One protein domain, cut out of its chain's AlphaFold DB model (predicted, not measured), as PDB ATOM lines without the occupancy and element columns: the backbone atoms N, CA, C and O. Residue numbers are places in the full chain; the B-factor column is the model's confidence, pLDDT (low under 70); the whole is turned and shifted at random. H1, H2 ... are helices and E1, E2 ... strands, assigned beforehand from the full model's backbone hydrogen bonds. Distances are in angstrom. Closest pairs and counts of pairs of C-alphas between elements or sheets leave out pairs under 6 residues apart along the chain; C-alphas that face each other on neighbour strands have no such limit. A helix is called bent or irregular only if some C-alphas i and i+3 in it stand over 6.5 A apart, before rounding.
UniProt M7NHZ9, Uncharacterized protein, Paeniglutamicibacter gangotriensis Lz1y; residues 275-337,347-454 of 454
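Overview. This is residues 275 to 337 and 347 to 454 of the 454 residues of an uncharacterized protein of Paeniglutamicibacter gangotriensis Lz1y (UniProt M7NHZ9). Two strongly twisted sheets, partly face to face with their strands crossed, make a sandwich: E3 - E4 - E5 - E11 - E10 and E8 - E7 - E6 - E9. H2 packs on the bent strands E6 and E7 and on E2 of the small hairpin E1 and E2, while short H1 lies far from the middle. The printed part has 171 residues, with eleven named strands followed by two named helices; each sheet is antiparallel and the class is mostly strand. It is compact, with a radius of gyration of the C-alphas of 16.1 A, and spans 46 by 37 by 26 A.

Along the chain. The five-stranded sheet holds E3, residues 289 to 295, 20.7 A long; E4, 314 to 320, 19.9 A; E5, 326 to 334, 23.8 A; E10, 407 to 410; and E11, 413 to 416. The four-stranded sheet holds E6, 352 to 365, 23.8 A; E7, 368 to 378, 25.5 A; E8, 384 to 392, 21.2 A; and E9, 398 to 400. E1 is residues 275 to 277, with C-alpha 275 at (7.635, -17.492, 32.624), and E2 is 281 to 285. H1 is residues 429 to 435; H2, 439 to 450, is 16.4 A long and ends with C-alpha 450 at (0.558, -21.348, 37.183).

Arrangement. E3, E4 and E5 form a meander, each strand the antiparallel neighbour of the one before; N 291 and O 318 are 2.9 A apart, N 317 and O 330 2.9 A. E5 pairs with E11 (N 333 to O 414, 2.9 A), and E11 with the edge strand E10 (N 408 to O 415, 2.8 A). The strands of the other sheet stand at 65 degrees to these. There E6, E7 and E8 form a second meander, with N 354 and O 376 2.8 A apart and N 373 and O 389 2.9 A; E9 returns beside E6 (N 353 to O 399, 2.9 A), completing a Greek key, in which the fourth strand neighbours the first. E6 bends by 116 degrees at residue 362. H2 is on this sheet at a height of 9.2 A, over E7 and E6; the closest C-alphas of E6 and H2, Ser 361 and Ala 449, are 4.4 A apart. Those of E2 and H2, Val 283 and Ser 450, are 5.2 A apart. In the hairpin E1 and E2, N 276 and O 283 are 2.9 A apart. H1 only grazes the four-stranded sheet with residues 432 to 435. In H1 and H2 every O i to N i+4 pair is within hydrogen-bond range.

Size, cuts and confidence. The two C-alphas farthest apart, Thr 306 and Asp 428, are 46.6 A apart. Residues 338 to 346 are not printed; C-alphas 337 and 347 are 15.8 A apart across the cut. The links E3 to E4 and E11 to H1 are long. The mean pLDDT of the printed part is 86.5; residues 336 to 337, 347, 418 to 419 and 421 are under 70.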
ATOM      1  N   ALA A 275       8.759 -17.063  33.448       92.38
ATOM      2  CA  ALA A 275       7.635 -17.492  32.624       92.38
ATOM      3  C   ALA A 275       8.137 -18.285  31.408       92.38
ATOM      4  O   ALA A 275       9.005 -17.812  30.675       92.38
ATOM      5  N   TYR A 276       7.538 -19.449  31.162       92.62
ATOM      6  CA  TYR A 276       7.708 -20.234  29.940       92.62
ATOM      7  C   TYR A 276       6.350 -20.453  29.267       92.62
ATOM      8  O   TYR A 276       5.314 -20.561  29.925       92.62
ATOM      9  N   GLY A 277       6.343 -20.541  27.940       92.31
ATOM     10  CA  GLY A 277       5.144 -20.891  27.198       92.31
ATOM     11  C   GLY A 277       5.420 -21.168  25.730       92.31
ATOM     12  O   GLY A 277       6.208 -20.478  25.088       92.31
ATOM     13  N   ASN A 278       4.708 -22.154  25.200       91.12
ATOM     14  CA  ASN A 278       4.727 -22.552  23.798       91.12
ATOM     15  C   ASN A 278       3.285 -22.524  23.245       91.12
ATOM     16  O   ASN A 278       2.445 -21.768  23.739       91.12
ATOM     17  N   THR A 279       2.979 -23.278  22.194       91.19
ATOM     18  CA  THR A 279       1.633 -23.369  21.592       91.19
ATOM     19  C   THR A 279       0.666 -24.266  22.368       91.19
ATOM     20  O   THR A 279      -0.545 -24.079  22.252       91.19
ATOM     21  N   ALA A 280       1.179 -25.193  23.181       90.00
ATOM     22  CA  ALA A 280       0.400 -26.159  23.952       90.00
ATOM     23  C   ALA A 280       0.201 -25.767  25.428       90.00
ATOM     24  O   ALA A 280      -0.800 -26.169  26.021       90.00
ATOM     25  N   LEU A 281       1.109 -24.983  26.026       92.94
ATOM     26  CA  LEU A 281       1.018 -24.576  27.436       92.94
ATOM     27  C   LEU A 281       1.670 -23.221  27.761       92.94
ATOM     28  O   LEU A 281       2.415 -22.646  26.964       92.94
ATOM     29  N   GLU A 282       1.385 -22.736  28.967       95.56
ATOM     30  CA  GLU A 282       2.072 -21.661  29.696       95.56
ATOM     31  C   GLU A 282       2.289 -22.096  31.155       95.56
ATOM     32  O   GLU A 282       1.432 -22.764  31.733       95.56
ATOM     33  N   VAL A 283       3.427 -21.739  31.756       93.38
ATOM     34  CA  VAL A 283       3.775 -22.064  33.152       93.38
ATOM     35  C   VAL A 283       4.736 -21.016  33.727       93.38
ATOM     36  O   VAL A 283       5.464 -20.350  32.992       93.38
ATOM     37  N   THR A 284       4.744 -20.843  35.048       92.31
ATOM     38  CA  THR A 284       5.711 -20.005  35.771       92.31
ATOM     39  C   THR A 284       6.435 -20.845  36.820       92.31
ATOM     40  O   THR A 284       5.796 -21.487  37.646       92.31
ATOM     41  N   TYR A 285       7.763 -20.837  36.792       88.94
ATOM     42  CA  TYR A 285       8.629 -21.719  37.581       88.94
ATOM     43  C   TYR A 285       9.809 -20.920  38.167       88.94
ATOM     44  O   TYR A 285      10.147 -19.865  37.629       88.94
ATOM     45  N   PRO A 286      10.460 -21.359  39.256       82.25
ATOM     46  CA  PRO A 286      11.491 -20.573  39.941       82.25
ATOM     47  C   PRO A 286      12.877 -20.659  39.262       82.25
ATOM     48  O   PRO A 286      13.890 -20.758  39.931       82.25
ATOM     49  N   GLY A 287      12.956 -20.639  37.929       82.25
ATOM     50  CA  GLY A 287      14.244 -20.572  37.217       82.25
ATOM     51  C   GLY A 287      15.057 -21.874  37.128       82.25
ATOM     52  O   GLY A 287      16.192 -21.825  36.662       82.25
ATOM     53  N   TRP A 288      14.468 -23.013  37.501       87.06
ATOM     54  CA  TRP A 288      14.969 -24.378  37.262       87.06
ATOM     55  C   TRP A 288      15.514 -24.621  35.844       87.06
ATOM     56  O   TRP A 288      15.087 -23.983  34.876       87.06
ATOM     57  N   SER A 289      16.412 -25.601  35.691       87.00
ATOM     58  CA  SER A 289      16.826 -26.043  34.355       87.00
ATOM     59  C   SER A 289      15.645 -26.724  33.646       87.00
ATOM     60  O   SER A 289      14.737 -27.255  34.288       87.00
ATOM     61  N   MET A 290      15.620 -26.668  32.315       88.12
ATOM     62  CA  MET A 290      14.495 -27.128  31.500       88.12
ATOM     63  C   MET A 290      14.995 -28.027  30.372       88.12
ATOM     64  O   MET A 290      15.921 -27.654  29.654       88.12
ATOM     65  N   SER A 291      14.338 -29.171  30.181       87.50
ATOM     66  CA  SER A 291      14.532 -30.044  29.022       87.50
ATOM     67  C   SER A 291      13.216 -30.223  28.275       87.50
ATOM     68  O   SER A 291      12.175 -30.511  28.872       87.50
ATOM     69  N   GLU A 292      13.279 -30.066  26.956       89.00
ATOM     70  CA  GLU A 292      12.189 -30.367  26.034       89.00
ATOM     71  C   GLU A 292      12.607 -31.522  25.127       89.00
ATOM     72  O   GLU A 292      13.732 -31.552  24.622       89.00
ATOM     73  N   SER A 293      11.695 -32.457  24.864       86.31
ATOM     74  CA  SER A 293      11.896 -33.468  23.827       86.31
ATOM     75  C   SER A 293      10.647 -33.633  22.970       86.31
ATOM     76  O   SER A 293       9.519 -33.551  23.455       86.31
ATOM     77  N   ALA A 294      10.844 -33.857  21.672       87.88
ATOM     78  CA  ALA A 294       9.773 -34.084  20.714       87.88
ATOM     79  C   ALA A 294      10.096 -35.312  19.853       87.88
ATOM     80  O   ALA A 294      11.250 -35.548  19.485       87.88
ATOM     81  N   ARG A 295       9.077 -36.112  19.524       87.62
ATOM     82  CA  ARG A 295       9.212 -37.307  18.683       87.62
ATOM     83  C   ARG A 295       8.122 -37.394  17.622       87.62
ATOM     84  O   ARG A 295       6.957 -37.089  17.877       87.62
ATOM     85  N   GLY A 296       8.509 -37.838  16.428       87.69
ATOM     86  CA  GLY A 296       7.601 -38.170  15.334       87.69
ATOM     87  C   GLY A 296       6.886 -39.505  15.561       87.69
ATOM     88  O   GLY A 296       7.283 -40.308  16.404       87.69
ATOM     89  N   ALA A 297       5.837 -39.773  14.778       86.62
ATOM     90  CA  ALA A 297       5.033 -41.001  14.893       86.62
ATOM     91  C   ALA A 297       5.798 -42.292  14.524       86.62
ATOM     92  O   ALA A 297       5.326 -43.398  14.774       86.62
ATOM     93  N   ASP A 298       6.978 -42.163  13.919       83.38
ATOM     94  CA  ASP A 298       7.929 -43.243  13.641       83.38
ATOM     95  C   ASP A 298       9.049 -43.355  14.698       83.38
ATOM     96  O   ASP A 298       9.973 -44.153  14.536       83.38
ATOM     97  N   GLY A 299       8.970 -42.573  15.780       79.75
ATOM     98  CA  GLY A 299       9.948 -42.526  16.868       79.75
ATOM     99  C   GLY A 299      11.159 -41.623  16.608       79.75
ATOM    100  O   GLY A 299      12.013 -41.507  17.494       79.75
ATOM    101  N   THR A 300      11.243 -40.975  15.436       86.62
ATOM    102  CA  THR A 300      12.318 -40.021  15.116       86.62
ATOM    103  C   THR A 300      12.373 -38.891  16.141       86.62
ATOM    104  O   THR A 300      11.340 -38.363  16.541       86.62
ATOM    105  N   VAL A 301      13.580 -38.524  16.583       87.00
ATOM    106  CA  VAL A 301      13.782 -37.349  17.443       87.00
ATOM    107  C   VAL A 301      13.586 -36.102  16.588       87.00
ATOM    108  O   VAL A 301      14.217 -35.964  15.539       87.00
ATOM    109  N   LEU A 302      12.702 -35.217  17.037       86.69
ATOM    110  CA  LEU A 302      12.428 -33.924  16.426       86.69
ATOM    111  C   LEU A 302      13.086 -32.828  17.268       86.69
ATOM    112  O   LEU A 302      13.227 -32.968  18.481       86.69
ATOM    113  N   ASP A 303      13.483 -31.736  16.621       88.69
ATOM    114  CA  ASP A 303      14.009 -30.558  17.309       88.69
ATOM    115  C   ASP A 303      12.847 -29.775  17.955       88.69
ATOM    116  O   ASP A 303      12.015 -29.240  17.211       88.69
ATOM    117  N   PRO A 304      12.758 -29.684  19.296       83.19
ATOM    118  CA  PRO A 304      11.672 -28.974  19.974       83.19
ATOM    119  C   PRO A 304      11.709 -27.458  19.726       83.19
ATOM    120  O   PRO A 304      10.678 -26.804  19.829       83.19
ATOM    121  N   VAL A 305      12.852 -26.888  19.322       85.44
ATOM    122  CA  VAL A 305      12.968 -25.450  19.015       85.44
ATOM    123  C   VAL A 305      12.229 -25.088  17.720       85.44
ATOM    124  O   VAL A 305      11.782 -23.952  17.553       85.44
ATOM    125  N   THR A 306      12.099 -26.038  16.788       88.38
ATOM    126  CA  THR A 306      11.475 -25.820  15.469       88.38
ATOM    127  C   THR A 306      10.196 -26.626  15.228       88.38
ATOM    128  O   THR A 306       9.509 -26.379  14.235       88.38
ATOM    129  N   THR A 307       9.846 -27.545  16.130       89.94
ATOM    130  CA  THR A 307       8.648 -28.393  16.053       89.94
ATOM    131  C   THR A 307       7.575 -27.882  17.008       89.94
ATOM    132  O   THR A 307       7.832 -27.746  18.199       89.94
ATOM    133  N   ASP A 308       6.354 -27.657  16.519       90.25
ATOM    134  CA  ASP A 308       5.211 -27.367  17.391       90.25
ATOM    135  C   ASP A 308       4.892 -28.608  18.263       90.25
ATOM    136  O   ASP A 308       4.688 -29.696  17.709       90.25
ATOM    137  N   PRO A 309       4.813 -28.490  19.604       89.44
ATOM    138  CA  PRO A 309       4.387 -29.575  20.495       89.44
ATOM    139  C   PRO A 309       3.079 -30.274  20.086       89.44
ATOM    140  O   PRO A 309       2.895 -31.457  20.371       89.44
ATOM    141  N   LEU A 310       2.169 -29.569  19.403       88.88
ATOM    142  CA  LEU A 310       0.911 -30.123  18.901       88.88
ATOM    143  C   LEU A 310       1.090 -30.940  17.606       88.88
ATOM    144  O   LEU A 310       0.312 -31.868  17.366       88.88
ATOM    145  N   ASP A 311       2.123 -30.665  16.809       90.06
ATOM    146  CA  ASP A 311       2.461 -31.433  15.601       90.06
ATOM    147  C   ASP A 311       3.270 -32.705  15.927       90.06
ATOM    148  O   ASP A 311       3.188 -33.701  15.201       90.06
ATOM    149  N   ALA A 312       4.015 -32.716  17.037       89.44
ATOM    150  CA  ALA A 312       4.762 -33.886  17.501       89.44
ATOM    151  C   ALA A 312       3.831 -35.048  17.911       89.44
ATOM    152  O   ALA A 312       2.753 -34.847  18.476       89.44
ATOM    153  N   ALA A 313       4.246 -36.296  17.668       89.25
ATOM    154  CA  ALA A 313       3.487 -37.473  18.106       89.25
ATOM    155  C   ALA A 313       3.631 -37.721  19.615       89.25
ATOM    156  O   ALA A 313       2.686 -38.195  20.251       89.25
ATOM    157  N   THR A 314       4.786 -37.350  20.169       88.38
ATOM    158  CA  THR A 314       5.051 -37.225  21.604       88.38
ATOM    159  C   THR A 314       5.846 -35.945  21.842       88.38
ATOM    160  O   THR A 314       6.799 -35.676  21.111       88.38
ATOM    161  N   TYR A 315       5.480 -35.181  22.862       89.25
ATOM    162  CA  TYR A 315       6.221 -34.036  23.381       89.25
ATOM    163  C   TYR A 315       6.364 -34.199  24.897       89.25
ATOM    164  O   TYR A 315       5.410 -34.607  25.558       89.25
ATOM    165  N   GLN A 316       7.534 -33.894  25.447       89.38
ATOM    166  CA  GLN A 316       7.805 -33.934  26.882       89.38
ATOM    167  C   GLN A 316       8.466 -32.633  27.332       89.38
ATOM    168  O   GLN A 316       9.361 -32.130  26.655       89.38
ATOM    169  N   LEU A 317       8.037 -32.133  28.490       88.00
ATOM    170  CA  LEU A 317       8.627 -30.996  29.189       88.00
ATOM    171  C   LEU A 317       8.996 -31.440  30.605       88.00
ATOM    172  O   LEU A 317       8.130 -31.893  31.356       88.00
ATOM    173  N   MET A 318      10.265 -31.277  30.967       88.44
ATOM    174  CA  MET A 318      10.776 -31.569  32.304       88.44
ATOM    175  C   MET A 318      11.521 -30.360  32.863       88.44
ATOM    176  O   MET A 318      12.248 -29.686  32.131       88.44
ATOM    177  N   PHE A 319      11.367 -30.120  34.167       87.31
ATOM    178  CA  PHE A 319      12.197 -29.172  34.911       87.31
ATOM    179  C   PHE A 319      13.020 -29.906  35.970       87.31
ATOM    180  O   PHE A 319      12.522 -30.853  36.595       87.31
ATOM    181  N   PHE A 320      14.247 -29.435  36.194       84.81
ATOM    182  CA  PHE A 320      15.165 -29.984  37.188       84.81
ATOM    183  C   PHE A 320      15.703 -28.897  38.118       84.81
ATOM    184  O   PHE A 320      15.937 -27.760  37.701       84.81
ATOM    185  N   ASP A 321      15.899 -29.252  39.384       83.50
ATOM    186  CA  ASP A 321      16.511 -28.352  40.358       83.50
ATOM    187  C   ASP A 321      18.015 -28.131  40.095       83.50
ATOM    188  O   ASP A 321      18.603 -28.675  39.155       83.50
ATOM    189  N   ALA A 322      18.656 -27.332  40.947       80.06
ATOM    190  CA  ALA A 322      20.089 -27.051  40.897       80.06
ATOM    191  C   ALA A 322      20.996 -28.302  40.961       80.06
ATOM    192  O   ALA A 322      22.137 -28.248  40.496       80.06
ATOM    193  N   HIS A 323      20.494 -29.423  41.494       80.62
ATOM    194  CA  HIS A 323      21.184 -30.714  41.577       80.62
ATOM    195  C   HIS A 323      20.824 -31.665  40.415       80.62
ATOM    196  O   HIS A 323      21.303 -32.800  40.366       80.62
ATOM    197  N   GLY A 324      19.989 -31.232  39.464       79.25
ATOM    198  CA  GLY A 324      19.552 -32.036  38.321       79.25
ATOM    199  C   GLY A 324      18.505 -33.108  38.658       79.25
ATOM    200  O   GLY A 324      18.299 -34.020  37.852       79.25
ATOM    201  N   LYS A 325      17.844 -33.025  39.823       81.62
ATOM    202  CA  LYS A 325      16.701 -33.878  40.201       81.62
ATOM    203  C   LYS A 325      15.444 -33.408  39.474       81.62
ATOM    204  O   LYS A 325      15.164 -32.211  39.443       81.62
ATOM    205  N   ALA A 326      14.631 -34.334  38.964       81.62
ATOM    206  CA  ALA A 326      13.334 -33.988  38.386       81.62
ATOM    207  C   ALA A 326      12.367 -33.432  39.454       81.62
ATOM    208  O   ALA A 326      12.172 -34.014  40.531       81.62
ATOM    209  N   VAL A 327      11.767 -32.280  39.149       83.50
ATOM    210  CA  VAL A 327      10.783 -31.586  40.010       83.50
ATOM    211  C   VAL A 327       9.449 -31.332  39.306       83.50
ATOM    212  O   VAL A 327       8.444 -31.033  39.951       83.50
ATOM    213  N   PHE A 328       9.421 -31.492  37.982       85.31
ATOM    214  CA  PHE A 328       8.210 -31.534  37.176       85.31
ATOM    215  C   PHE A 328       8.441 -32.375  35.925       85.31
ATOM    216  O   PHE A 328       9.501 -32.295  35.301       85.31
ATOM    217  N   ASN A 329       7.410 -33.118  35.530       85.88
ATOM    218  CA  ASN A 329       7.365 -33.860  34.281       85.88
ATOM    219  C   ASN A 329       5.954 -33.781  33.688       85.88
ATOM    220  O   ASN A 329       4.954 -33.925  34.398       85.88
ATOM    221  N   MET A 330       5.881 -33.567  32.379       87.31
ATOM    222  CA  MET A 330       4.647 -33.571  31.613       87.31
ATOM    223  C   MET A 330       4.893 -34.146  30.220       87.31
ATOM    224  O   MET A 330       5.817 -33.728  29.523       87.31
ATOM    225  N   ALA A 331       4.005 -35.035  29.783       88.38
ATOM    226  CA  ALA A 331       3.948 -35.553  28.427       88.38
ATOM    227  C   ALA A 331       2.641 -35.152  27.725       88.38
ATOM    228  O   ALA A 331       1.553 -35.206  28.301       88.38
ATOM    229  N   LEU A 332       2.754 -34.811  26.443       89.38
ATOM    230  CA  LEU A 332       1.661 -34.809  25.477       89.38
ATOM    231  C   LEU A 332       1.920 -35.930  24.472       89.38
ATOM    232  O   LEU A 332       3.023 -36.035  23.937       89.38
ATOM    233  N   PHE A 333       0.922 -36.750  24.172       88.12
ATOM    234  CA  PHE A 333       1.029 -37.789  23.149       88.12
ATOM    235  C   PHE A 333      -0.232 -37.874  22.293       88.12
ATOM    236  O   PHE A 333      -1.282 -37.329  22.625       88.12
ATOM    237  N   THR A 334      -0.109 -38.503  21.130       85.19
ATOM    238  CA  THR A 334      -1.252 -38.744  20.241       85.19
ATOM    239  C   THR A 334      -2.224 -39.716  20.909       85.19
ATOM    240  O   THR A 334      -1.794 -40.698  21.514       85.19
ATOM    241  N   ASP A 335      -3.529 -39.446  20.814       74.31
ATOM    242  CA  ASP A 335      -4.548 -40.407  21.235       74.31
ATOM    243  C   ASP A 335      -4.615 -41.583  20.242       74.31
ATOM    244  O   ASP A 335      -5.353 -41.577  19.253       74.31
ATOM    245  N   ASP A 336      -3.823 -42.612  20.535       61.59
ATOM    246  CA  ASP A 336      -3.808 -43.889  19.822       61.59
ATOM    247  C   ASP A 336      -5.056 -44.764  20.124       61.59
ATOM    248  O   ASP A 336      -5.210 -45.846  19.553       61.59
ATOM    249  N   GLN A 337      -5.975 -44.332  21.002       54.00
ATOM    250  CA  GLN A 337      -7.200 -45.069  21.363       54.00
ATOM    251  C   GLN A 337      -8.473 -44.578  20.654       54.00
ATOM    252  O   GLN A 337      -9.539 -45.182  20.832       54.00
ATOM    253  N   ASN A 347      -3.672 -50.948  34.749       63.72
ATOM    254  CA  ASN A 347      -2.419 -51.687  34.900       63.72
ATOM    255  C   ASN A 347      -2.356 -52.485  36.218       63.72
ATOM    256  O   ASN A 347      -1.788 -53.573  36.226       63.72
ATOM    257  N   ASP A 348      -3.002 -52.010  37.292       70.69
ATOM    258  CA  ASP A 348      -3.239 -52.799  38.510       70.69
ATOM    259  C   ASP A 348      -4.719 -52.731  38.963       70.69
ATOM    260  O   ASP A 348      -5.137 -51.780  39.632       70.69
ATOM    261  N   PRO A 349      -5.542 -53.748  38.631       77.44
ATOM    262  CA  PRO A 349      -6.931 -53.836  39.080       77.44
ATOM    263  C   PRO A 349      -7.106 -54.340  40.522       77.44
ATOM    264  O   PRO A 349      -8.219 -54.309  41.057       77.44
ATOM    265  N   GLY A 350      -6.042 -54.826  41.166       81.00
ATOM    266  CA  GLY A 350      -6.036 -55.140  42.591       81.00
ATOM    267  C   GLY A 350      -5.875 -53.883  43.449       81.00
ATOM    268  O   GLY A 350      -6.550 -53.757  44.484       81.00
ATOM    269  N   ALA A 351      -5.040 -52.955  42.977       86.31
ATOM    270  CA  ALA A 351      -4.608 -51.769  43.693       86.31
ATOM    271  C   ALA A 351      -5.730 -50.794  44.084       86.31
ATOM    272  O   ALA A 351      -6.812 -50.710  43.489       86.31
ATOM    273  N   ASN A 352      -5.439 -50.021  45.123       91.81
ATOM    274  CA  ASN A 352      -6.281 -48.957  45.654       91.81
ATOM    275  C   ASN A 352      -5.452 -47.676  45.729       91.81
ATOM    276  O   ASN A 352      -4.235 -47.757  45.863       91.81
ATOM    277  N   TYR A 353      -6.100 -46.515  45.712       92.50
ATOM    278  CA  TYR A 353      -5.428 -45.240  45.962       92.50
ATOM    279  C   TYR A 353      -5.969 -44.529  47.196       92.50
ATOM    280  O   TYR A 353      -7.121 -44.724  47.597       92.50
ATOM    281  N   VAL A 354      -5.147 -43.632  47.737       95.81
ATOM    282  CA  VAL A 354      -5.523 -42.572  48.671       95.81
ATOM    283  C   VAL A 354      -4.917 -41.256  48.180       95.81
ATOM    284  O   VAL A 354      -3.733 -41.189  47.860       95.81
ATOM    285  N   LEU A 355      -5.729 -40.199  48.120       94.88
ATOM    286  CA  LEU A 355      -5.283 -38.854  47.766       94.88
ATOM    287  C   LEU A 355      -4.938 -38.050  49.019       94.88
ATOM    288  O   LEU A 355      -5.762 -37.861  49.922       94.88
ATOM    289  N   HIS A 356      -3.729 -37.506  49.028       95.25
ATOM    290  CA  HIS A 356      -3.212 -36.628  50.065       95.25
ATOM    291  C   HIS A 356      -2.859 -35.249  49.488       95.25
ATOM    292  O   HIS A 356      -2.659 -35.090  48.287       95.25
ATOM    293  N   GLY A 357      -2.820 -34.223  50.345       93.56
ATOM    294  CA  GLY A 357      -2.321 -32.887  49.981       93.56
ATOM    295  C   GLY A 357      -3.162 -32.044  49.012       93.56
ATOM    296  O   GLY A 357      -2.805 -30.886  48.814       93.56
ATOM    297  N   VAL A 358      -4.256 -32.599  48.466       95.31
ATOM    298  CA  VAL A 358      -4.996 -32.078  47.298       95.31
ATOM    299  C   VAL A 358      -5.143 -30.553  47.286       95.31
ATOM    300  O   VAL A 358      -5.746 -29.966  48.190       95.31
ATOM    301  N   SER A 359      -4.618 -29.932  46.231       95.62
ATOM    302  CA  SER A 359      -4.562 -28.486  46.025       95.62
ATOM    303  C   SER A 359      -5.118 -28.111  44.644       95.62
ATOM    304  O   SER A 359      -4.855 -28.835  43.682       95.62
ATOM    305  N   PRO A 360      -5.888 -27.015  44.502       94.38
ATOM    306  CA  PRO A 360      -6.353 -26.551  43.195       94.38
ATOM    307  C   PRO A 360      -5.194 -26.298  42.220       94.38
ATOM    308  O   PRO A 360      -4.152 -25.790  42.625       94.38
ATOM    309  N   SER A 361      -5.409 -26.598  40.940       94.75
ATOM    310  CA  SER A 361      -4.524 -26.206  39.837       94.75
ATOM    311  C   SER A 361      -5.256 -25.242  38.891       94.75
ATOM    312  O   SER A 361      -6.471 -25.063  39.019       94.75
ATOM    313  N   SER A 362      -4.542 -24.649  37.932       94.94
ATOM    314  CA  SER A 362      -5.163 -23.908  36.816       94.94
ATOM    315  C   SER A 362      -5.431 -24.785  35.583       94.94
ATOM    316  O   SER A 362      -5.961 -24.301  34.582       94.94
ATOM    317  N   VAL A 363      -5.103 -26.079  35.648       94.31
ATOM    318  CA  VAL A 363      -5.215 -27.006  34.520       94.31
ATOM    319  C   VAL A 363      -6.659 -27.467  34.330       94.31
ATOM    320  O   VAL A 363      -7.315 -27.947  35.257       94.31
ATOM    321  N   VAL A 364      -7.139 -27.352  33.093       94.88
ATOM    322  CA  VAL A 364      -8.439 -27.857  32.642       94.88
ATOM    323  C   VAL A 364      -8.213 -28.708  31.397       94.88
ATOM    324  O   VAL A 364      -7.499 -28.293  30.487       94.88
ATOM    325  N   VAL A 365      -8.826 -29.885  31.390       92.69
ATOM    326  CA  VAL A 365      -8.808 -30.904  30.330       92.69
ATOM    327  C   VAL A 365     -10.248 -31.230  29.921       92.69
ATOM    328  O   VAL A 365     -11.197 -30.741  30.545       92.69
ATOM    329  N   ASP A 366     -10.445 -32.046  28.886       91.69
ATOM    330  CA  ASP A 366     -11.781 -32.377  28.371       91.69
ATOM    331  C   ASP A 366     -12.644 -33.122  29.419       91.69
ATOM    332  O   ASP A 366     -13.866 -32.954  29.448       91.69
ATOM    333  N   GLU A 367     -12.028 -33.888  30.329       90.94
ATOM    334  CA  GLU A 367     -12.701 -34.539  31.463       90.94
ATOM    335  C   GLU A 367     -13.089 -33.581  32.606       90.94
ATOM    336  O   GLU A 367     -13.982 -33.907  33.390       90.94
ATOM    337  N   GLY A 368     -12.453 -32.409  32.725       93.81
ATOM    338  CA  GLY A 368     -12.748 -31.434  33.779       93.81
ATOM    339  C   GLY A 368     -11.544 -30.630  34.281       93.81
ATOM    340  O   GLY A 368     -10.494 -30.551  33.651       93.81
ATOM    341  N   ALA A 369     -11.705 -29.994  35.444       96.12
ATOM    342  CA  ALA A 369     -10.612 -29.294  36.119       96.12
ATOM    343  C   ALA A 369      -9.731 -30.283  36.896       96.12
ATOM    344  O   ALA A 369     -10.253 -31.175  37.573       96.12
ATOM    345  N   LEU A 370      -8.412 -30.096  36.849       95.12
ATOM    346  CA  LEU A 370      -7.459 -30.907  37.602       95.12
ATOM    347  C   LEU A 370      -7.048 -30.238  38.921       95.12
ATOM    348  O   LEU A 370      -7.130 -29.020  39.107       95.12
ATOM    349  N   ALA A 371      -6.567 -31.052  39.848       95.62
ATOM    350  CA  ALA A 371      -5.968 -30.656  41.112       95.62
ATOM    351  C   ALA A 371      -4.637 -31.393  41.292       95.62
ATOM    352  O   ALA A 371      -4.509 -32.552  40.902       95.62
ATOM    353  N   LEU A 372      -3.659 -30.742  41.919       94.56
ATOM    354  CA  LEU A 372      -2.428 -31.404  42.339       94.56
ATOM    355  C   LEU A 372      -2.715 -32.280  43.555       94.56
ATOM    356  O   LEU A 372      -3.299 -31.804  44.527       94.56
ATOM    357  N   GLY A 373      -2.263 -33.530  43.539       93.44
ATOM    358  CA  GLY A 373      -2.366 -34.448  44.666       93.44
ATOM    359  C   GLY A 373      -1.102 -35.279  44.841       93.44
ATOM    360  O   GLY A 373      -0.376 -35.550  43.889       93.44
ATOM    361  N   LEU A 374      -0.852 -35.702  46.078       92.44
ATOM    362  CA  LEU A 374       0.030 -36.828  46.354       92.44
ATOM    363  C   LEU A 374      -0.837 -38.093  46.327       92.44
ATOM    364  O   LEU A 374      -1.667 -38.298  47.217       92.44
ATOM    365  N   VAL A 375      -0.686 -38.901  45.281       91.38
ATOM    366  CA  VAL A 375      -1.415 -40.157  45.082       91.38
ATOM    367  C   VAL A 375      -0.613 -41.270  45.742       91.38
ATOM    368  O   VAL A 375       0.458 -41.600  45.246       91.38
ATOM    369  N   THR A 376      -1.100 -41.843  46.844       90.31
ATOM    370  CA  THR A 376      -0.542 -43.077  47.420       90.31
ATOM    371  C   THR A 376      -1.329 -44.265  46.881       90.31
ATOM    372  O   THR A 376      -2.503 -44.429  47.202       90.31
ATOM    373  N   GLU A 377      -0.683 -45.086  46.065       87.62
ATOM    374  CA  GLU A 377      -1.168 -46.381  45.603       87.62
ATOM    375  C   GLU A 377      -0.759 -47.479  46.592       87.62
ATOM    376  O   GLU A 377       0.384 -47.515  47.046       87.62
ATOM    377  N   THR A 378      -1.680 -48.394  46.891       85.44
ATOM    378  CA  THR A 378      -1.412 -49.656  47.589       85.44
ATOM    379  C   THR A 378      -1.747 -50.808  46.652       85.44
ATOM    380  O   THR A 378      -2.924 -50.987  46.312       85.44
ATOM    381  N   ASP A 379      -0.737 -51.579  46.250       81.06
ATOM    382  CA  ASP A 379      -0.881 -52.685  45.298       81.06
ATOM    383  C   ASP A 379      -1.587 -53.923  45.898       81.06
ATOM    384  O   ASP A 379      -1.993 -53.956  47.068       81.06
ATOM    385  N   ALA A 380      -1.745 -54.979  45.094       77.31
ATOM    386  CA  ALA A 380      -2.346 -56.240  45.543       77.31
ATOM    387  C   ALA A 380      -1.527 -57.006  46.611       77.31
ATOM    388  O   ALA A 380      -2.087 -57.871  47.292       77.31
ATOM    389  N   ALA A 381      -0.229 -56.719  46.758       73.12
ATOM    390  CA  ALA A 381       0.657 -57.285  47.775       73.12
ATOM    391  C   ALA A 381       0.712 -56.443  49.069       73.12
ATOM    392  O   ALA A 381       1.224 -56.919  50.085       73.12
ATOM    393  N   GLY A 382       0.139 -55.233  49.063       73.06
ATOM    394  CA  GLY A 382       0.156 -54.290  50.183       73.06
ATOM    395  C   GLY A 382       1.345 -53.323  50.168       73.06
ATOM    396  O   GLY A 382       1.644 -52.722  51.198       73.06
ATOM    397  N   ILE A 383       2.033 -53.190  49.034       74.75
ATOM    398  CA  ILE A 383       3.167 -52.287  48.840       74.75
ATOM    399  C   ILE A 383       2.624 -50.883  48.567       74.75
ATOM    400  O   ILE A 383       1.803 -50.698  47.668       74.75
ATOM    401  N   GLU A 384       3.060 -49.898  49.358       78.06
ATOM    402  CA  GLU A 384       2.678 -48.492  49.186       78.06
ATOM    403  C   GLU A 384       3.728 -47.723  48.370       78.06
ATOM    404  O   GLU A 384       4.871 -47.564  48.806       78.06
ATOM    405  N   ARG A 385       3.315 -47.170  47.225       79.88
ATOM    406  CA  ARG A 385       4.094 -46.197  46.441       79.88
ATOM    407  C   ARG A 385       3.300 -44.908  46.285       79.88
ATOM    408  O   ARG A 385       2.091 -44.937  46.099       79.88
ATOM    409  N   SER A 386       3.963 -43.767  46.394       84.31
ATOM    410  CA  SER A 386       3.340 -42.448  46.312       84.31
ATOM    411  C   SER A 386       3.966 -41.612  45.208       84.31
ATOM    412  O   SER A 386       5.159 -41.722  44.961       84.31
ATOM    413  N   THR A 387       3.179 -40.763  44.559       85.06
ATOM    414  CA  THR A 387       3.656 -39.863  43.501       85.06
ATOM    415  C   THR A 387       2.918 -38.535  43.561       85.06
ATOM    416  O   THR A 387       1.710 -38.502  43.811       85.06
ATOM    417  N   VAL A 388       3.620 -37.433  43.300       87.75
ATOM    418  CA  VAL A 388       2.977 -36.143  43.029       87.75
ATOM    419  C   VAL A 388       2.492 -36.145  41.575       87.75
ATOM    420  O   VAL A 388       3.242 -36.524  40.676       87.75
ATOM    421  N   SER A 389       1.214 -35.825  41.360       90.06
ATOM    422  CA  SER A 389       0.557 -35.863  40.045       90.06
ATOM    423  C   SER A 389      -0.686 -34.960  40.010       90.06
ATOM    424  O   SER A 389      -1.219 -34.574  41.056       90.06
ATOM    425  N   LEU A 390      -1.175 -34.648  38.807       91.25
ATOM    426  CA  LEU A 390      -2.487 -34.034  38.601       91.25
ATOM    427  C   LEU A 390      -3.575 -35.111  38.493       91.25
ATOM    428  O   LEU A 390      -3.411 -36.126  37.821       91.25
ATOM    429  N   VAL A 391      -4.705 -34.866  39.151       92.38
ATOM    430  CA  VAL A 391      -5.879 -35.752  39.209       92.38
ATOM    431  C   VAL A 391      -7.158 -34.932  39.005       92.38
ATOM    432  O   VAL A 391      -7.138 -33.724  39.240       92.38
ATOM    433  N   LEU A 392      -8.287 -35.540  38.610       93.19
ATOM    434  CA  LEU A 392      -9.563 -34.801  38.517       93.19
ATOM    435  C   LEU A 392      -9.914 -34.185  39.879       93.19
ATOM    436  O   LEU A 392      -9.885 -34.880  40.899       93.19
ATOM    437  N   ALA A 393     -10.255 -32.896  39.909       94.44
ATOM    438  CA  ALA A 393     -10.451 -32.138  41.146       94.44
ATOM    439  C   ALA A 393     -11.641 -32.613  42.008       94.44
ATOM    440  O   ALA A 393     -11.700 -32.307  43.200       94.44
ATOM    441  N   ASP A 394     -12.584 -33.354  41.423       93.38
ATOM    442  CA  ASP A 394     -13.736 -33.972  42.083       93.38
ATOM    443  C   ASP A 394     -13.534 -35.468  42.407       93.38
ATOM    444  O   ASP A 394     -14.448 -36.108  42.935       93.38
ATOM    445  N   SER A 395     -12.331 -36.012  42.165       92.25
ATOM    446  CA  SER A 395     -11.966 -37.394  42.503       92.25
ATOM    447  C   SER A 395     -12.256 -37.721  43.969       92.25
ATOM    448  O   SER A 395     -12.024 -36.918  44.881       92.25
ATOM    449  N   ALA A 396     -12.716 -38.948  44.225       94.31
ATOM    450  CA  ALA A 396     -12.862 -39.439  45.588       94.31
ATOM    451  C   ALA A 396     -11.506 -39.415  46.316       94.31
ATOM    452  O   ALA A 396     -10.461 -39.603  45.711       94.31
ATOM    453  N   LYS A 397     -11.488 -39.238  47.643       95.19
ATOM    454  CA  LYS A 397     -10.218 -39.244  48.406       95.19
ATOM    455  C   LYS A 397      -9.526 -40.610  48.459       95.19
ATOM    456  O   LYS A 397      -8.402 -40.696  48.940       95.19
ATOM    457  N   GLN A 398     -10.222 -41.665  48.050       96.19
ATOM    458  CA  GLN A 398      -9.744 -43.040  47.991       96.19
ATOM    459  C   GLN A 398     -10.661 -43.854  47.069       96.19
ATOM    460  O   GLN A 398     -11.868 -43.602  47.037       96.19
ATOM    461  N   GLY A 399     -10.114 -44.850  46.375       93.44
ATOM    462  CA  GLY A 399     -10.845 -45.681  45.410       93.44
ATOM    463  C   GLY A 399      -9.987 -46.823  44.862       93.44
ATOM    464  O   GLY A 399      -8.943 -47.134  45.439       93.44
ATOM    465  N   LYS A 400     -10.406 -47.458  43.758       91.38
ATOM    466  CA  LYS A 400      -9.538 -48.376  42.999       91.38
ATOM    467  C   LYS A 400      -8.635 -47.595  42.062       91.38
ATOM    468  O   LYS A 400      -9.075 -46.589  41.522       91.38
ATOM    469  N   MET A 401      -7.410 -48.070  41.814       85.75
ATOM    470  CA  MET A 401      -6.515 -47.411  40.842       85.75
ATOM    471  C   MET A 401      -7.166 -47.272  39.457       85.75
ATOM    472  O   MET A 401      -6.974 -46.261  38.798       85.75
ATOM    473  N   CYS A 402      -8.022 -48.218  39.056       83.88
ATOM    474  CA  CYS A 402      -8.789 -48.131  37.806       83.88
ATOM    475  C   CYS A 402      -9.795 -46.971  37.747       83.88
ATOM    476  O   CYS A 402     -10.157 -46.543  36.655       83.88
ATOM    477  N   ASP A 403     -10.262 -46.487  38.902       85.62
ATOM    478  CA  ASP A 403     -11.147 -45.321  39.010       85.62
ATOM    479  C   ASP A 403     -10.341 -43.999  39.035       85.62
ATOM    480  O   ASP A 403     -10.934 -42.928  39.165       85.62
ATOM    481  N   LEU A 404      -9.003 -44.108  39.021       86.25
ATOM    482  CA  LEU A 404      -7.931 -43.105  39.008       86.25
ATOM    483  C   LEU A 404      -7.336 -42.744  37.627       86.25
ATOM    484  O   LEU A 404      -6.243 -43.238  37.353       86.25
ATOM    485  N   PRO A 405      -7.948 -41.921  36.748       82.75
ATOM    486  CA  PRO A 405      -7.293 -41.514  35.502       82.75
ATOM    487  C   PRO A 405      -5.965 -40.784  35.760       82.75
ATOM    488  O   PRO A 405      -5.909 -39.869  36.581       82.75
ATOM    489  N   THR A 406      -4.913 -41.179  35.039       76.31
ATOM    490  CA  THR A 406      -3.567 -40.567  35.087       76.31
ATOM    491  C   THR A 406      -3.184 -39.835  33.798       76.31
ATOM    492  O   THR A 406      -2.205 -39.091  33.780       76.31
ATOM    493  N   ALA A 407      -3.960 -40.033  32.730       85.94
ATOM    494  CA  ALA A 407      -3.850 -39.332  31.461       85.94
ATOM    495  C   ALA A 407      -5.242 -38.850  31.029       85.94
ATOM    496  O   ALA A 407      -6.243 -39.525  31.282       85.94
ATOM    497  N   PHE A 408      -5.286 -37.687  30.387       87.25
ATOM    498  CA  PHE A 408      -6.486 -36.882  30.158       87.25
ATOM    499  C   PHE A 408      -6.532 -36.371  28.720       87.25
ATOM    500  O   PHE A 408      -5.482 -36.091  28.145       87.25
ATOM    501  N   HIS A 409      -7.710 -36.197  28.133       90.12
ATOM    502  CA  HIS A 409      -7.813 -35.667  26.775       90.12
ATOM    503  C   HIS A 409      -7.673 -34.137  26.783       90.12
ATOM    504  O   HIS A 409      -8.324 -33.427  27.550       90.12
ATOM    505  N   HIS A 410      -6.819 -33.610  25.907       87.44
ATOM    506  CA  HIS A 410      -6.712 -32.177  25.630       87.44
ATOM    507  C   HIS A 410      -6.507 -31.965  24.133       87.44
ATOM    508  O   HIS A 410      -5.467 -32.324  23.579       87.44
ATOM    509  N   ARG A 411      -7.496 -31.374  23.453       82.06
ATOM    510  CA  ARG A 411      -7.404 -30.982  22.027       82.06
ATOM    511  C   ARG A 411      -7.021 -32.116  21.058       82.06
ATOM    512  O   ARG A 411      -6.383 -31.873  20.035       82.06
ATOM    513  N   GLY A 412      -7.429 -33.352  21.349       80.00
ATOM    514  CA  GLY A 412      -7.086 -34.527  20.530       80.00
ATOM    515  C   GLY A 412      -5.668 -35.069  20.757       80.00
ATOM    516  O   GLY A 412      -5.189 -35.890  19.975       80.00
ATOM    517  N   LYS A 413      -4.998 -34.618  21.821       86.56
ATOM    518  CA  LYS A 413      -3.850 -35.277  22.450       86.56
ATOM    519  C   LYS A 413      -4.291 -35.884  23.780       86.56
ATOM    520  O   LYS A 413      -5.289 -35.457  24.359       86.56
ATOM    521  N   MET A 414      -3.488 -36.805  24.290       88.81
ATOM    522  CA  MET A 414      -3.474 -37.170  25.698       88.81
ATOM    523  C   MET A 414      -2.426 -36.329  26.428       88.81
ATOM    524  O   MET A 414      -1.280 -36.244  25.989       88.81
ATOM    525  N   PHE A 415      -2.825 -35.717  27.535       89.25
ATOM    526  CA  PHE A 415      -1.986 -35.034  28.511       89.25
ATOM    527  C   PHE A 415      -1.768 -35.949  29.715       89.25
ATOM    528  O   PHE A 415      -2.722 -36.498  30.263       89.25
ATOM    529  N   GLN A 416      -0.520 -36.090  30.146       87.00
ATOM    530  CA  GLN A 416      -0.128 -36.886  31.303       87.00
ATOM    531  C   GLN A 416       0.934 -36.127  32.094       87.00
ATOM    532  O   GLN A 416       1.816 -35.488  31.522       87.00
ATOM    533  N   SER A 417       0.840 -36.182  33.418       78.62
ATOM    534  CA  SER A 417       1.789 -35.532  34.322       78.62
ATOM    535  C   SER A 417       2.016 -36.411  35.553       78.62
ATOM    536  O   SER A 417       1.790 -35.990  36.687       78.62
ATOM    537  N   ASP A 418       2.344 -37.679  35.332       66.00
ATOM    538  CA  ASP A 418       2.697 -38.611  36.394       66.00
ATOM    539  C   ASP A 418       4.149 -38.426  36.849       66.00
ATOM    540  O   ASP A 418       4.989 -37.894  36.124       66.00
ATOM    541  N   ALA A 419       4.440 -38.862  38.079       63.12
ATOM    542  CA  ALA A 419       5.797 -38.942  38.613       63.12
ATOM    543  C   ALA A 419       6.606 -37.632  38.521       63.12
ATOM    544  O   ALA A 419       7.781 -37.665  38.156       63.12
ATOM    545  N   TRP A 420       6.015 -36.489  38.917       74.56
ATOM    546  CA  TRP A 420       6.702 -35.178  38.942       74.56
ATOM    547  C   TRP A 420       8.054 -35.226  39.668       74.56
ATOM    548  O   TRP A 420       8.980 -34.514  39.295       74.56
ATOM    549  N   ASN A 421       8.148 -36.085  40.685       64.56
ATOM    550  CA  ASN A 421       9.335 -36.359  41.486       64.56
ATOM    551  C   ASN A 421       9.617 -37.869  41.653       64.56
ATOM    552  O   ASN A 421      10.204 -38.290  42.648       64.56
ATOM    553  N   GLY A 422       9.189 -38.697  40.691       71.19
ATOM    554  CA  GLY A 422       9.318 -40.157  40.770       71.19
ATOM    555  C   GLY A 422       8.333 -40.826  41.743       71.19
ATOM    556  O   GLY A 422       7.296 -40.262  42.099       71.19
ATOM    557  N   TYR A 423       8.655 -42.056  42.164       76.38
ATOM    558  CA  TYR A 423       7.898 -42.795  43.182       76.38
ATOM    559  C   TYR A 423       8.571 -42.729  44.560       76.38
ATOM    560  O   TYR A 423       9.683 -43.220  44.759       76.38
ATOM    561  N   LEU A 424       7.834 -42.214  45.541       76.44
ATOM    562  CA  LEU A 424       8.210 -42.117  46.948       76.44
ATOM    563  C   LEU A 424       7.521 -43.223  47.756       76.44
ATOM    564  O   LEU A 424       6.298 -43.339  47.734       76.44
ATOM    565  N   GLY A 425       8.262 -44.009  48.535       76.25
ATOM    566  CA  GLY A 425       7.652 -44.851  49.570       76.25
ATOM    567  C   GLY A 425       7.864 -44.223  50.943       76.25
ATOM    568  O   GLY A 425       9.001 -44.019  51.354       76.25
ATOM    569  N   PHE A 426       6.798 -43.924  51.682       77.94
ATOM    570  CA  PHE A 426       6.914 -43.356  53.030       77.94
ATOM    571  C   PHE A 426       7.000 -44.462  54.090       77.94
ATOM    572  O   PHE A 426       6.328 -45.483  53.994       77.94
ATOM    573  N   LEU A 427       7.817 -44.254  55.122       73.81
ATOM    574  CA  LEU A 427       7.931 -45.123  56.294       73.81
ATOM    575  C   LEU A 427       6.651 -45.089  57.137       73.81
ATOM    576  O   LEU A 427       6.223 -46.111  57.669       73.81
ATOM    577  N   ASP A 428       6.063 -43.901  57.291       75.62
ATOM    578  CA  ASP A 428       4.833 -43.692  58.044       75.62
ATOM    579  C   ASP A 428       4.064 -42.434  57.581       75.62
ATOM    580  O   ASP A 428       4.494 -41.648  56.731       75.62
ATOM    581  N   ALA A 429       2.894 -42.212  58.183       84.38
ATOM    582  CA  ALA A 429       2.068 -41.041  57.904       84.38
ATOM    583  C   ALA A 429       2.697 -39.703  58.354       84.38
ATOM    584  O   ALA A 429       2.255 -38.651  57.890       84.38
ATOM    585  N   LYS A 430       3.693 -39.708  59.251       85.31
ATOM    586  CA  LYS A 430       4.403 -38.506  59.714       85.31
ATOM    587  C   LYS A 430       5.457 -38.080  58.690       85.31
ATOM    588  O   LYS A 430       5.553 -36.885  58.421       85.31
ATOM    589  N   GLU A 431       6.191 -39.013  58.087       82.88
ATOM    590  CA  GLU A 431       7.105 -38.723  56.975       82.88
ATOM    591  C   GLU A 431       6.323 -38.111  55.804       82.88
ATOM    592  O   GLU A 431       6.624 -36.994  55.391       82.88
ATOM    593  N   ARG A 432       5.209 -38.739  55.400       87.50
ATOM    594  CA  ARG A 432       4.290 -38.186  54.389       87.50
ATOM    595  C   ARG A 432       3.732 -36.806  54.760       87.50
ATOM    596  O   ARG A 432       3.561 -35.949  53.904       87.50
ATOM    597  N   THR A 433       3.436 -36.557  56.037       88.94
ATOM    598  CA  THR A 433       2.971 -35.226  56.483       88.94
ATOM    599  C   THR A 433       4.092 -34.182  56.434       88.94
ATOM    600  O   THR A 433       3.816 -33.013  56.179       88.94
ATOM    601  N   THR A 434       5.343 -34.595  56.659       85.75
ATOM    602  CA  THR A 434       6.533 -33.738  56.515       85.75
ATOM    603  C   THR A 434       6.753 -33.364  55.050       85.75
ATOM    604  O   THR A 434       6.938 -32.189  54.754       85.75
ATOM    605  N   ASP A 435       6.638 -34.331  54.137       86.38
ATOM    606  CA  ASP A 435       6.717 -34.117  52.688       86.38
ATOM    607  C   ASP A 435       5.666 -33.118  52.177       86.38
ATOM    608  O   ASP A 435       6.004 -32.118  51.550       86.38
ATOM    609  N   LEU A 436       4.398 -33.280  52.569       89.81
ATOM    610  CA  LEU A 436       3.312 -32.352  52.211       89.81
ATOM    611  C   LEU A 436       3.493 -30.919  52.762       89.81
ATOM    612  O   LEU A 436       2.799 -29.987  52.331       89.81
ATOM    613  N   ALA A 437       4.401 -30.743  53.725       87.94
ATOM    614  CA  ALA A 437       4.800 -29.464  54.309       87.94
ATOM    615  C   ALA A 437       6.174 -28.963  53.810       87.94
ATOM    616  O   ALA A 437       6.610 -27.896  54.242       87.94
ATOM    617  N   SER A 438       6.844 -29.704  52.921       84.88
ATOM    618  CA  SER A 438       8.150 -29.355  52.350       84.88
ATOM    619  C   SER A 438       8.080 -28.166  51.384       84.88
ATOM    620  O   SER A 438       7.000 -27.782  50.916       84.88
ATOM    621  N   SER A 439       9.250 -27.603  51.068       83.31
ATOM    622  CA  SER A 439       9.443 -26.648  49.971       83.31
ATOM    623  C   SER A 439       9.073 -27.263  48.622       83.31
ATOM    624  O   SER A 439       8.296 -26.646  47.899       83.31
ATOM    625  N   GLU A 440       9.531 -28.487  48.333       84.31
ATOM    626  CA  GLU A 440       9.231 -29.212  47.087       84.31
ATOM    627  C   GLU A 440       7.714 -29.304  46.847       84.31
ATOM    628  O   GLU A 440       7.216 -28.884  45.802       84.31
ATOM    629  N   TYR A 441       6.938 -29.734  47.850       87.88
ATOM    630  CA  TYR A 441       5.482 -29.835  47.695       87.88
ATOM    631  C   TYR A 441       4.760 -28.475  47.670       87.88
ATOM    632  O   TYR A 441       3.636 -28.392  47.175       87.88
ATOM    633  N   GLN A 442       5.359 -27.390  48.183       88.88
ATOM    634  CA  GLN A 442       4.799 -26.045  47.986       88.88
ATOM    635  C   GLN A 442       5.087 -25.536  46.568       88.88
ATOM    636  O   GLN A 442       4.168 -25.079  45.896       88.88
ATOM    637  N   GLN A 443       6.318 -25.691  46.080       87.75
ATOM    638  CA  GLN A 443       6.711 -25.281  44.731       87.75
ATOM    639  C   GLN A 443       5.946 -26.066  43.658       87.75
ATOM    640  O   GLN A 443       5.515 -25.480  42.670       87.75
ATOM    641  N   ALA A 444       5.660 -27.353  43.889       89.75
ATOM    642  CA  ALA A 444       4.758 -28.127  43.039       89.75
ATOM    643  C   ALA A 444       3.340 -27.513  42.973       89.75
ATOM    644  O   ALA A 444       2.751 -27.452  41.895       89.75
ATOM    645  N   LYS A 445       2.785 -27.001  44.086       92.06
ATOM    646  CA  LYS A 445       1.480 -26.301  44.070       92.06
ATOM    647  C   LYS A 445       1.545 -24.995  43.297       92.06
ATOM    648  O   LYS A 445       0.641 -24.732  42.513       92.06
ATOM    649  N   ASP A 446       2.586 -24.196  43.511       91.25
ATOM    650  CA  ASP A 446       2.751 -22.911  42.828       91.25
ATOM    651  C   ASP A 446       2.894 -23.122  41.310       91.25
ATOM    652  O   ASP A 446       2.225 -22.455  40.516       91.25
ATOM    653  N   LEU A 447       3.659 -24.141  40.907       90.69
ATOM    654  CA  LEU A 447       3.778 -24.579  39.521       90.69
ATOM    655  C   LEU A 447       2.422 -25.037  38.957       90.69
ATOM    656  O   LEU A 447       1.994 -24.515  37.929       90.69
ATOM    657  N   ALA A 448       1.703 -25.933  39.644       92.88
ATOM    658  CA  ALA A 448       0.373 -26.413  39.244       92.88
ATOM    659  C   ALA A 448      -0.679 -25.290  39.152       92.88
ATOM    660  O   ALA A 448      -1.577 -25.332  38.310       92.88
ATOM    661  N   ALA A 449      -0.580 -24.276  40.012       94.50
ATOM    662  CA  ALA A 449      -1.440 -23.102  39.995       94.50
ATOM    663  C   ALA A 449      -1.096 -22.135  38.847       94.50
ATOM    664  O   ALA A 449      -1.977 -21.406  38.392       94.50
ATOM    665  N   SER A 450       0.147 -22.132  38.357       94.62
ATOM    666  CA  SER A 450       0.558 -21.348  37.183       94.62
ATOM    667  C   SER A 450       0.324 -22.069  35.847       94.62
ATOM    668  O   SER A 450       0.083 -21.413  34.832       94.62
ATOM    669  N   LEU A 451       0.385 -23.406  35.842       94.75
ATOM    670  CA  LEU A 451       0.294 -24.230  34.642       94.75
ATOM    671  C   LEU A 451      -1.081 -24.087  33.983       94.75
ATOM    672  O   LEU A 451      -2.117 -24.399  34.572       94.75
ATOM    673  N   THR A 452      -1.068 -23.647  32.731       95.50
ATOM    674  CA  THR A 452      -2.246 -23.473  31.883       95.50
ATOM    675  C   THR A 452      -2.026 -24.233  30.582       95.50
ATOM    676  O   THR A 452      -1.085 -23.943  29.844       95.50
ATOM    677  N   LEU A 453      -2.904 -25.190  30.277       93.75
ATOM    678  CA  LEU A 453      -2.961 -25.809  28.952       93.75
ATOM    679  C   LEU A 453      -3.684 -24.867  27.988       93.75
ATOM    680  O   LEU A 453      -4.723 -24.299  28.328       93.75
ATOM    681  N   LYS A 454      -3.112 -24.678  26.799       90.88
ATOM    682  CA  LYS A 454      -3.601 -23.717  25.806       90.88
ATOM    683  C   LYS A 454      -4.661 -24.288  24.903       90.88
ATOM    684  O   LYS A 454      -4.526 -25.448  24.450       90.88
TER     685      LYS A 454